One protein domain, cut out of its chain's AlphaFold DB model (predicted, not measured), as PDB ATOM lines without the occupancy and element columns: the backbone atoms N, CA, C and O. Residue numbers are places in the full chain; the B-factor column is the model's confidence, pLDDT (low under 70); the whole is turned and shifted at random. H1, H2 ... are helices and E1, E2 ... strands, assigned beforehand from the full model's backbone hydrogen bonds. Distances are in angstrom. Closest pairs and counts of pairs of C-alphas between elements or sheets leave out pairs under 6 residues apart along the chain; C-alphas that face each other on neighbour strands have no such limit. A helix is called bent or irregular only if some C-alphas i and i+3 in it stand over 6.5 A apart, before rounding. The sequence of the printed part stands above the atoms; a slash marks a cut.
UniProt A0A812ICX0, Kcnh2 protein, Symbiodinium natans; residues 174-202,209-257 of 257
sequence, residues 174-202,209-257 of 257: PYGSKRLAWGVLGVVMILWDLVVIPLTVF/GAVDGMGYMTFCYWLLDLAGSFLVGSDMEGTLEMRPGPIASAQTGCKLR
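AT A GLANCE: This is residues 174 to 202 and 209 to 257 of the 257 residues of the protein "Kcnh2 protein" of Symbiodinium natans (UniProt A0A812ICX0). Two long helices, H1 and H2, run opposite ways and cross near their middles as a narrow, loosely made X, and beyond the last residues of H2 sits a small head made of the hairpin E1 and E2 and the short helix H3. The two long helices make most of the length, and the last residues after H3 trail away from the head as a short tail. The printed part has 78 residues, with three named helices and two named strands in the order H1, H2, E1, E2, H3; the two strands form one antiparallel sheet in the order E1 - E2, and the class is mostly helix. The whole is loose, with a radius of gyration of the C-alphas of 16.6 A, and the C-alphas span 52 by 30 by 17 A, only just elongated.

HOW THE PARTS SIT: Begin at the sheet, where E1, residues 234 to 236, and E2, residues 239 to 241, are antiparallel neighbours and form a hairpin, with 137 degrees between their N-to-C directions. Look at C-alphas 235 and 240, which face each other at 4.5 A; C-alphas 234 and 241 face each other at 5.5 A. In the backbone, N 236 and O 239 are within hydrogen-bond range at 2.9 A, and so are N 241 and O 234 at 2.9 A. From the sheet go to H3, residues 244 to 252: its closest C-alpha pair with E1 is that of Ser 234 and Ile 247, 6.4 A apart. The closest C-alphas of E2 and H3 are those of Glu 241 and Ile 247, at 7.4 A. Now move away from the head to H2, residues 209 to 229, which is apart from H3 and from E2. Go on to H1, residues 177 to 199: H1 and H2 are close but not clearly touching, with 2 pairs of C-alphas within 8 A. Their closest C-alphas are those of Met 189 and Thr 218, 6.5 A apart. They run opposite ways at a steep tilt of 39 degrees, and their centres are 10.5 A apart. H1 is apart from E1, E2 and H3. In H2 and H3 every O i to N i+4 pair is within hydrogen-bond range, while in H1 17 of 19 are.

IN THESE COORDINATES: Find the strands first: E1 starts at C-alpha 234, at (27.596, -1.662, 23.203), and covers residues 234 to 236 over 6.2 A, and E2 covers residues 239 to 241 over 6.0 A. H3 follows with residues 244 to 252 and measures 12.3 A from first to last C-alpha, ending at C-alpha 252, at (20.680, -1.699, 12.306). Go back to C-alpha 177 at (22.194, -2.132, 38.270), where H1 begins; from there it runs 33.4 A to C-alpha 199. H1 is neither bent nor irregular, but only just: C-alphas 195 and 198 are 6.2 A apart. H2, residues 209 to 229, runs 30.4 A.

THE WHOLE: The two C-alphas farthest apart are those of Phe 202 and Arg 257, at 52.8 A. Between C-alphas 202 and 209 you meet the cut: residues 203 to 208 are not printed, and the gap is 13.9 A. This is the link across the cut from H1 to H2; the links from H2 to E1, from E1 to E2 and from E2 to H3 are tight. The mean pLDDT of the printed part is 92.5, and the model's confidence is under 70 at residues 256 to 257, where 257 is the chain's last residue.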
ATOM      1  N   PRO A 174      25.449  -1.166  30.062       93.88
ATOM      2  CA  PRO A 174      24.963  -2.545  29.970       93.88
ATOM      3  C   PRO A 174      25.195  -3.359  31.253       93.88
ATOM      4  O   PRO A 174      24.414  -4.256  31.555       93.88
ATOM      5  N   TYR A 175      26.216  -3.011  32.041       93.00
ATOM      6  CA  TYR A 175      26.562  -3.676  33.304       93.00
ATOM      7  C   TYR A 175      25.998  -2.968  34.548       93.00
ATOM      8  O   TYR A 175      26.317  -3.335  35.676       93.00
ATOM      9  N   GLY A 176      25.198  -1.915  34.371       91.69
ATOM     10  CA  GLY A 176      24.650  -1.142  35.483       91.69
ATOM     11  C   GLY A 176      23.476  -1.837  36.178       91.69
ATOM     12  O   GLY A 176      22.651  -2.488  35.539       91.69
ATOM     13  N   SER A 177      23.315  -1.594  37.482       93.25
ATOM     14  CA  SER A 177      22.194  -2.132  38.270       93.25
ATOM     15  C   SER A 177      20.819  -1.723  37.728       93.25
ATOM     16  O   SER A 177      19.865  -2.479  37.860       93.25
ATOM     17  N   LYS A 178      20.712  -0.554  37.075       93.25
ATOM     18  CA  LYS A 178      19.474  -0.111  36.406       93.25
ATOM     19  C   LYS A 178      19.072  -1.057  35.272       93.25
ATOM     20  O   LYS A 178      17.913  -1.449  35.194       93.25
ATOM     21  N   ARG A 179      20.031  -1.466  34.429       94.81
ATOM     22  CA  ARG A 179      19.786  -2.428  33.345       94.81
ATOM     23  C   ARG A 179      19.449  -3.806  33.905       94.81
ATOM     24  O   ARG A 179      18.563  -4.464  33.375       94.81
ATOM     25  N   LEU A 180      20.094  -4.207  35.003       95.12
ATOM     26  CA  LEU A 180      19.758  -5.448  35.700       95.12
ATOM     27  C   LEU A 180      18.319  -5.431  36.239       95.12
ATOM     28  O   LEU A 180      17.576  -6.376  36.000       95.12
ATOM     29  N   ALA A 181      17.907  -4.352  36.914       95.81
ATOM     30  CA  ALA A 181      16.540  -4.194  37.411       95.81
ATOM     31  C   ALA A 181      15.512  -4.219  36.268       95.81
ATOM     32  O   ALA A 181      14.493  -4.898  36.375       95.81
ATOM     33  N   TRP A 182      15.817  -3.554  35.147       96.31
ATOM     34  CA  TRP A 182      14.997  -3.610  33.934       96.31
ATOM     35  C   TRP A 182      14.896  -5.029  33.357       96.31
ATOM     36  O   TRP A 182      13.822  -5.454  32.943       96.31
ATOM     37  N   GLY A 183      15.993  -5.792  33.389       95.94
ATOM     38  CA  GLY A 183      16.013  -7.199  32.986       95.94
ATOM     39  C   GLY A 183      15.163  -8.096  33.889       95.94
ATOM     40  O   GLY A 183      14.427  -8.936  33.383       95.94
ATOM     41  N   VAL A 184      15.204  -7.897  35.212       97.12
ATOM     42  CA  VAL A 184      14.337  -8.628  36.158       97.12
ATOM     43  C   VAL A 184      12.864  -8.320  35.894       97.12
ATOM     44  O   VAL A 184      12.053  -9.244  35.858       97.12
ATOM     45  N   LEU A 185      12.524  -7.051  35.652       96.75
ATOM     46  CA  LEU A 185      11.169  -6.658  35.264       96.75
ATOM     47  C   LEU A 185      10.731  -7.364  33.969       96.75
ATOM     48  O   LEU A 185       9.618  -7.879  33.908       96.75
ATOM     49  N   GLY A 186      11.622  -7.478  32.982       97.06
ATOM     50  CA  GLY A 186      11.351  -8.211  31.742       97.06
ATOM     51  C   GLY A 186      11.091  -9.696  31.946       97.06
ATOM     52  O   GLY A 186      10.170 -10.241  31.349       97.06
ATOM     53  N   VAL A 187      11.830 -10.351  32.844       97.81
ATOM     54  CA  VAL A 187      11.563 -11.754  33.202       97.81
ATOM     55  C   VAL A 187      10.165 -11.908  33.805       97.81
ATOM     56  O   VAL A 187       9.458 -12.848  33.451       97.81
ATOM     57  N   VAL A 188       9.740 -10.984  34.672       97.44
ATOM     58  CA  VAL A 188       8.385 -10.997  35.248       97.44
ATOM     59  C   VAL A 188       7.317 -10.823  34.161       97.44
ATOM     60  O   VAL A 188       6.338 -11.564  34.165       97.44
ATOM     61  N   MET A 189       7.524  -9.913  33.204       96.94
ATOM     62  CA  MET A 189       6.588  -9.696  32.090       96.94
ATOM     63  C   MET A 189       6.503 -10.908  31.150       96.94
ATOM     64  O   MET A 189       5.411 -11.314  30.769       96.94
ATOM     65  N   ILE A 190       7.626 -11.566  30.848       97.31
ATOM     66  CA  ILE A 190       7.624 -12.815  30.067       97.31
ATOM     67  C   ILE A 190       6.876 -13.930  30.809       97.31
ATOM     68  O   ILE A 190       6.121 -14.682  30.197       97.31
ATOM     69  N   LEU A 191       7.086 -14.062  32.125       97.94
ATOM     70  CA  LEU A 191       6.378 -15.057  32.937       97.94
ATOM     71  C   LEU A 191       4.867 -14.812  32.941       97.94
ATOM     72  O   LEU A 191       4.101 -15.771  32.903       97.94
ATOM     73  N   TRP A 192       4.452 -13.546  32.960       96.69
ATOM     74  CA  TRP A 192       3.054 -13.171  32.800       96.69
ATOM     75  C   TRP A 192       2.500 -13.626  31.443       96.69
ATOM     76  O   TRP A 192       1.511 -14.357  31.414       96.69
ATOM     77  N   ASP A 193       3.178 -13.302  30.339       96.81
ATOM     78  CA  ASP A 193       2.743 -13.683  28.986       96.81
ATOM     79  C   ASP A 193       2.640 -15.209  28.817       96.81
ATOM     80  O   ASP A 193       1.675 -15.716  28.243       96.81
ATOM     81  N   LEU A 194       3.582 -15.968  29.388       97.62
ATOM     82  CA  LEU A 194       3.552 -17.435  29.371       97.62
ATOM     83  C   LEU A 194       2.313 -18.032  30.052       97.62
ATOM     84  O   LEU A 194       1.875 -19.115  29.665       97.62
ATOM     85  N   VAL A 195       1.766 -17.356  31.063       97.06
ATOM     86  CA  VAL A 195       0.565 -17.801  31.785       97.06
ATOM     87  C   VAL A 195      -0.704 -17.294  31.105       97.06
ATOM     88  O   VAL A 195      -1.670 -18.046  30.983       97.06
ATOM     89  N   VAL A 196      -0.711 -16.041  30.647       96.00
ATOM     90  CA  VAL A 196      -1.912 -15.402  30.100       96.00
ATOM     91  C   VAL A 196      -2.241 -15.880  28.694       96.00
ATOM     92  O   VAL A 196      -3.410 -16.127  28.427       96.00
ATOM     93  N   ILE A 197      -1.254 -16.090  27.816       95.69
ATOM     94  CA  ILE A 197      -1.511 -16.510  26.426       95.69
ATOM     95  C   ILE A 197      -2.321 -17.821  26.353       95.69
ATOM     96  O   ILE A 197      -3.280 -17.885  25.590       95.69
ATOM     97  N   PRO A 198      -2.023 -18.878  27.134       96.38
ATOM     98  CA  PRO A 198      -2.891 -20.055  27.178       96.38
ATOM     99  C   PRO A 198      -4.260 -19.776  27.811       96.38
ATOM    100  O   PRO A 198      -5.253 -20.385  27.412       96.38
ATOM    101  N   LEU A 199      -4.322 -18.876  28.801       95.38
ATOM    102  CA  LEU A 199      -5.565 -18.524  29.489       95.38
ATOM    103  C   LEU A 199      -6.553 -17.780  28.588       95.38
ATOM    104  O   LEU A 199      -7.750 -17.909  28.818       95.38
ATOM    105  N   THR A 200      -6.095 -17.086  27.539       94.25
ATOM    106  CA  THR A 200      -6.993 -16.390  26.598       94.25
ATOM    107  C   THR A 200      -7.871 -17.334  25.778       94.25
ATOM    108  O   THR A 200      -8.816 -16.888  25.141       94.25
ATOM    109  N   VAL A 201      -7.561 -18.636  25.749       96.56
ATOM    110  CA  VAL A 201      -8.410 -19.646  25.093       96.56
ATOM    111  C   VAL A 201      -9.640 -19.979  25.946       96.56
ATOM    112  O   VAL A 201     -10.618 -20.520  25.435       96.56
ATOM    113  N   PHE A 202      -9.609 -19.662  27.241       96.31
ATOM    114  CA  PHE A 202     -10.718 -19.883  28.157       96.31
ATOM    115  C   PHE A 202     -11.537 -18.603  28.323       96.31
ATOM    116  O   PHE A 202     -10.999 -17.500  28.370       96.31
ATOM    117  N   GLY A 209     -11.737  -7.876  31.713       95.19
ATOM    118  CA  GLY A 209     -11.260  -6.490  31.795       95.19
ATOM    119  C   GLY A 209      -9.928  -6.319  32.542       95.19
ATOM    120  O   GLY A 209      -9.141  -5.430  32.215       95.19
ATOM    121  N   ALA A 210      -9.635  -7.174  33.528       95.38
ATOM    122  CA  ALA A 210      -8.351  -7.140  34.234       95.38
ATOM    123  C   ALA A 210      -7.212  -7.693  33.363       95.38
ATOM    124  O   ALA A 210      -6.103  -7.155  33.382       95.38
ATOM    125  N   VAL A 211      -7.492  -8.746  32.590       95.81
ATOM    126  CA  VAL A 211      -6.538  -9.331  31.642       95.81
ATOM    127  C   VAL A 211      -6.233  -8.351  30.512       95.81
ATOM    128  O   VAL A 211      -5.057  -8.153  30.207       95.81
ATOM    129  N   ASP A 212      -7.241  -7.662  29.979       95.44
ATOM    130  CA  ASP A 212      -7.062  -6.627  28.955       95.44
ATOM    131  C   ASP A 212      -6.210  -5.461  29.462       95.44
ATOM    132  O   ASP A 212      -5.242  -5.058  28.812       95.44
ATOM    133  N   GLY A 213      -6.507  -4.954  30.665       95.88
ATOM    134  CA  GLY A 213      -5.718  -3.891  31.293       95.88
ATOM    135  C   GLY A 213      -4.243  -4.274  31.451       95.88
ATOM    136  O   GLY A 213      -3.348  -3.488  31.127       95.88
ATOM    137  N   MET A 214      -3.976  -5.508  31.883       96.56
ATOM    138  CA  MET A 214      -2.615  -6.039  31.964       96.56
ATOM    139  C   MET A 214      -1.978  -6.238  30.583       96.56
ATOM    140  O   MET A 214      -0.784  -5.993  30.436       96.56
ATOM    141  N   GLY A 215      -2.755  -6.609  29.565       95.50
ATOM    142  CA  GLY A 215      -2.297  -6.699  28.178       95.50
ATOM    143  C   GLY A 215      -1.742  -5.370  27.660       95.50
ATOM    144  O   GLY A 215      -0.639  -5.335  27.109       95.50
ATOM    145  N   TYR A 216      -2.436  -4.259  27.919       96.12
ATOM    146  CA  TYR A 216      -1.934  -2.921  27.580       96.12
ATOM    147  C   TYR A 216      -0.657  -2.562  28.344       96.12
ATOM    148  O   TYR A 216       0.272  -1.999  27.764       96.12
ATOM    149  N   MET A 217      -0.574  -2.914  29.629       96.50
ATOM    150  CA  MET A 217       0.628  -2.677  30.435       96.50
ATOM    151  C   MET A 217       1.838  -3.446  29.891       96.50
ATOM    152  O   MET A 217       2.916  -2.864  29.743       96.50
ATOM    153  N   THR A 218       1.660  -4.720  29.537       96.50
ATOM    154  CA  THR A 218       2.717  -5.536  28.931       96.50
ATOM    155  C   THR A 218       3.112  -5.006  27.554       96.50
ATOM    156  O   THR A 218       4.300  -4.893  27.253       96.50
ATOM    157  N   PHE A 219       2.149  -4.581  26.733       96.62
ATOM    158  CA  PHE A 219       2.430  -3.937  25.449       96.62
ATOM    159  C   PHE A 219       3.273  -2.660  25.609       96.62
ATOM    160  O   PHE A 219       4.290  -2.497  24.931       96.62
ATOM    161  N   CYS A 220       2.904  -1.782  26.544       97.12
ATOM    162  CA  CYS A 220       3.672  -0.580  26.865       97.12
ATOM    163  C   CYS A 220       5.090  -0.916  27.342       97.12
ATOM    164  O   CYS A 220       6.046  -0.257  26.930       97.12
ATOM    165  N   TYR A 221       5.249  -1.956  28.168       97.06
ATOM    166  CA  TYR A 221       6.567  -2.433  28.587       97.06
ATOM    167  C   TYR A 221       7.424  -2.848  27.385       97.06
ATOM    168  O   TYR A 221       8.556  -2.381  27.254       97.06
ATOM    169  N   TRP A 222       6.879  -3.658  26.475       97.00
ATOM    170  CA  TRP A 222       7.597  -4.102  25.280       97.00
ATOM    171  C   TRP A 222       7.963  -2.945  24.342       97.00
ATOM    172  O   TRP A 222       9.052  -2.941  23.764       97.00
ATOM    173  N   LEU A 223       7.109  -1.922  24.235       96.88
ATOM    174  CA  LEU A 223       7.412  -0.706  23.476       96.88
ATOM    175  C   LEU A 223       8.587   0.073  24.091       96.88
ATOM    176  O   LEU A 223       9.488   0.520  23.376       96.88
ATOM    177  N   LEU A 224       8.600   0.207  25.420       96.00
ATOM    178  CA  LEU A 224       9.687   0.860  26.149       96.00
ATOM    179  C   LEU A 224      10.985   0.054  26.101       96.00
ATOM    180  O   LEU A 224      12.050   0.656  26.005       96.00
ATOM    181  N   ASP A 225      10.931  -1.277  26.144       95.88
ATOM    182  CA  ASP A 225      12.125  -2.120  26.024       95.88
ATOM    183  C   ASP A 225      12.738  -2.040  24.619       95.88
ATOM    184  O   ASP A 225      13.961  -1.931  24.473       95.88
ATOM    185  N   LEU A 226      11.897  -1.975  23.582       93.88
ATOM    186  CA  LEU A 226      12.349  -1.724  22.216       93.88
ATOM    187  C   LEU A 226      13.039  -0.357  22.100       93.88
ATOM    188  O   LEU A 226      14.144  -0.270  21.569       93.88
ATOM    189  N   ALA A 227      12.429   0.707  22.630       92.75
ATOM    190  CA  ALA A 227      13.035   2.041  22.638       92.75
ATOM    191  C   ALA A 227      14.332   2.075  23.470       92.75
ATOM    192  O   ALA A 227      15.350   2.616  23.039       92.75
ATOM    193  N   GLY A 228      14.312   1.441  24.642       92.81
ATOM    194  CA  GLY A 228      15.444   1.325  25.551       92.81
ATOM    195  C   GLY A 228      16.610   0.548  24.950       92.81
ATOM    196  O   GLY A 228      17.756   0.854  25.263       92.81
ATOM    197  N   SER A 229      16.354  -0.390  24.035       91.19
ATOM    198  CA  SER A 229      17.405  -1.143  23.344       91.19
ATOM    199  C   SER A 229      18.349  -0.232  22.553       91.19
ATOM    200  O   SER A 229      19.552  -0.482  22.555       91.19
ATOM    201  N   PHE A 230      17.862   0.878  21.988       92.31
ATOM    202  CA  PHE A 230      18.702   1.879  21.310       92.31
ATOM    203  C   PHE A 230      19.523   2.749  22.275       92.31
ATOM    204  O   PHE A 230      20.460   3.429  21.859       92.31
ATOM    205  N   LEU A 231      19.181   2.732  23.565       94.62
ATOM    206  CA  LEU A 231      19.815   3.521  24.621       94.62
ATOM    207  C   LEU A 231      20.791   2.696  25.473       94.62
ATOM    208  O   LEU A 231      21.301   3.199  26.470       94.62
ATOM    209  N   VAL A 232      21.069   1.436  25.133       95.19
ATOM    210  CA  VAL A 232      22.054   0.620  25.859       95.19
ATOM    211  C   VAL A 232      23.401   0.670  25.140       95.19
ATOM    212  O   VAL A 232      23.483   0.411  23.940       95.19
ATOM    213  N   GLY A 233      24.464   0.990  25.884       93.56
ATOM    214  CA  GLY A 233      25.835   0.977  25.368       93.56
ATOM    215  C   GLY A 233      26.259  -0.404  24.858       93.56
ATOM    216  O   GLY A 233      25.850  -1.429  25.405       93.56
ATOM    217  N   SER A 234      27.101  -0.430  23.827       92.31
ATOM    218  CA  SER A 234      27.596  -1.662  23.203       92.31
ATOM    219  C   SER A 234      29.106  -1.790  23.398       92.31
ATOM    220  O   SER A 234      29.827  -0.794  23.343       92.31
ATOM    221  N   ASP A 235      29.585  -3.009  23.646       91.75
ATOM    222  CA  ASP A 235      31.018  -3.306  23.680       91.75
ATOM    223  C   ASP A 235      31.504  -3.575  22.250       91.75
ATOM    224  O   ASP A 235      31.114  -4.563  21.622       91.75
ATOM    225  N   MET A 236      32.327  -2.669  21.727       88.62
ATOM    226  CA  MET A 236      32.963  -2.799  20.422       88.62
ATOM    227  C   MET A 236      34.462  -2.980  20.633       88.62
ATOM    228  O   MET A 236      35.150  -2.076  21.102       88.62
ATOM    229  N   GLU A 237      34.974  -4.160  20.281       88.19
ATOM    230  CA  GLU A 237      36.413  -4.468  20.316       88.19
ATOM    231  C   GLU A 237      37.058  -4.279  21.708       88.19
ATOM    232  O   GLU A 237      38.236  -3.942  21.823       88.19
ATOM    233  N   GLY A 238      36.298  -4.513  22.785       87.44
ATOM    234  CA  GLY A 238      36.763  -4.339  24.164       87.44
ATOM    235  C   GLY A 238      36.711  -2.890  24.658       87.44
ATOM    236  O   GLY A 238      37.219  -2.592  25.742       87.44
ATOM    237  N   THR A 239      36.119  -1.988  23.871       89.88
ATOM    238  CA  THR A 239      35.850  -0.599  24.238       89.88
ATOM    239  C   THR A 239      34.345  -0.402  24.373       89.88
ATOM    240  O   THR A 239      33.577  -0.651  23.443       89.88
ATOM    241  N   LEU A 240      33.910   0.089  25.535       93.31
ATOM    242  CA  LEU A 240      32.502   0.391  25.768       93.31
ATOM    243  C   LEU A 240      32.128   1.699  25.055       93.31
ATOM    244  O   LEU A 240      32.450   2.795  25.529       93.31
ATOM    245  N   GLU A 241      31.430   1.577  23.928       94.44
ATOM    246  CA  GLU A 241      30.925   2.701  23.144       94.44
ATOM    247  C   GLU A 241      29.580   3.169  23.709       94.44
ATOM    248  O   GLU A 241      28.580   2.445  23.716       94.44
ATOM    249  N   MET A 242      29.564   4.413  24.190       94.75
ATOM    250  CA  MET A 242      28.398   5.049  24.810       94.75
ATOM    251  C   MET A 242      27.828   6.173  23.942       94.75
ATOM    252  O   MET A 242      27.139   7.039  24.464       94.75
ATOM    253  N   ARG A 243      28.151   6.218  22.646       93.06
ATOM    254  CA  ARG A 243      27.675   7.250  21.713       93.06
ATOM    255  C   ARG A 243      26.454   6.732  20.944       93.06
ATOM    256  O   ARG A 243      26.531   5.635  20.387       93.06
ATOM    257  N   PRO A 244      25.350   7.495  20.844       90.62
ATOM    258  CA  PRO A 244      24.090   6.982  20.298       90.62
ATOM    259  C   PRO A 244      24.171   6.663  18.797       90.62
ATOM    260  O   PRO A 244      23.604   5.671  18.349       90.62
ATOM    261  N   GLY A 245      24.920   7.455  18.019       90.06
ATOM    262  CA  GLY A 245      25.086   7.241  16.575       90.06
ATOM    263  C   GLY A 245      25.707   5.877  16.234       90.06
ATOM    264  O   GLY A 245      25.077   5.085  15.529       90.06
ATOM    265  N   PRO A 246      26.905   5.555  16.764       88.75
ATOM    266  CA  PRO A 246      27.518   4.241  16.585       88.75
ATOM    267  C   PRO A 246      26.627   3.084  17.045       88.75
ATOM    268  O   PRO A 246      26.508   2.097  16.321       88.75
ATOM    269  N   ILE A 247      25.943   3.217  18.188       89.56
ATOM    270  CA  ILE A 247      25.033   2.185  18.714       89.56
ATOM    271  C   ILE A 247      23.891   1.909  17.725       89.56
ATOM    272  O   ILE A 247      23.655   0.754  17.366       89.56
ATOM    273  N   ALA A 248      23.226   2.956  17.227       87.56
ATOM    274  CA  ALA A 248      22.136   2.816  16.264       87.56
ATOM    275  C   ALA A 248      22.610   2.179  14.944       87.56
ATOM    276  O   ALA A 248      21.942   1.299  14.396       87.56
ATOM    277  N   SER A 249      23.793   2.565  14.452       87.88
ATOM    278  CA  SER A 249      24.382   1.960  13.247       87.88
ATOM    279  C   SER A 249      24.745   0.483  13.441       87.88
ATOM    280  O   SER A 249      24.532  -0.337  12.547       87.88
ATOM    281  N   ALA A 250      25.227   0.120  14.633       86.69
ATOM    282  CA  ALA A 250      25.592  -1.249  14.963       86.69
ATOM    283  C   ALA A 250      24.364  -2.160  15.063       86.69
ATOM    284  O   ALA A 250      24.384  -3.264  14.524       86.69
ATOM    285  N   GLN A 251      23.279  -1.692  15.686       84.75
ATOM    286  CA  GLN A 251      22.042  -2.470  15.805       84.75
ATOM    287  C   GLN A 251      21.315  -2.648  14.476       84.75
ATOM    288  O   GLN A 251      20.759  -3.709  14.209       84.75
ATOM    289  N   THR A 252      21.332  -1.626  13.621       86.75
ATOM    290  CA  THR A 252      20.680  -1.699  12.306       86.75
ATOM    291  C   THR A 252      21.485  -2.502  11.282       86.75
ATOM    292  O   THR A 252      20.986  -2.764  10.190       86.75
ATOM    293  N   GLY A 253      22.725  -2.896  11.602       83.06
ATOM    294  CA  GLY A 253      23.617  -3.605  10.679       83.06
ATOM    295  C   GLY A 253      24.006  -2.778   9.447       83.06
ATOM    296  O   GLY A 253      24.600  -3.306   8.504       83.06
ATOM    297  N   CYS A 254      23.683  -1.485   9.434       75.12
ATOM    298  CA  CYS A 254      23.899  -0.612   8.297       75.12
ATOM    299  C   CYS A 254      25.327  -0.058   8.367       75.12
ATOM    300  O   CYS A 254      25.577   1.027   8.891       75.12
ATOM    301  N   LYS A 255      26.297  -0.830   7.863       72.94
ATOM    302  CA  LYS A 255      27.637  -0.301   7.579       72.94
ATOM    303  C   LYS A 255      27.521   0.648   6.387       72.94
ATOM    304  O   LYS A 255      27.533   0.194   5.246       72.94
ATOM    305  N   LEU A 256      27.394   1.946   6.661       59.50
ATOM    306  CA  LEU A 256      27.639   2.998   5.673       59.50
ATOM    307  C   LEU A 256      29.061   2.785   5.139       59.50
ATOM    308  O   LEU A 256      30.029   2.887   5.893       59.50
ATOM    309  N   ARG A 257      29.146   2.344   3.885       57.47
ATOM    310  CA  ARG A 257      30.385   2.017   3.181       57.47
ATOM    311  C   ARG A 257      30.831   3.196   2.339       57.47
ATOM    312  O   ARG A 257      29.935   3.852   1.765       57.47
TER     313      ARG A 257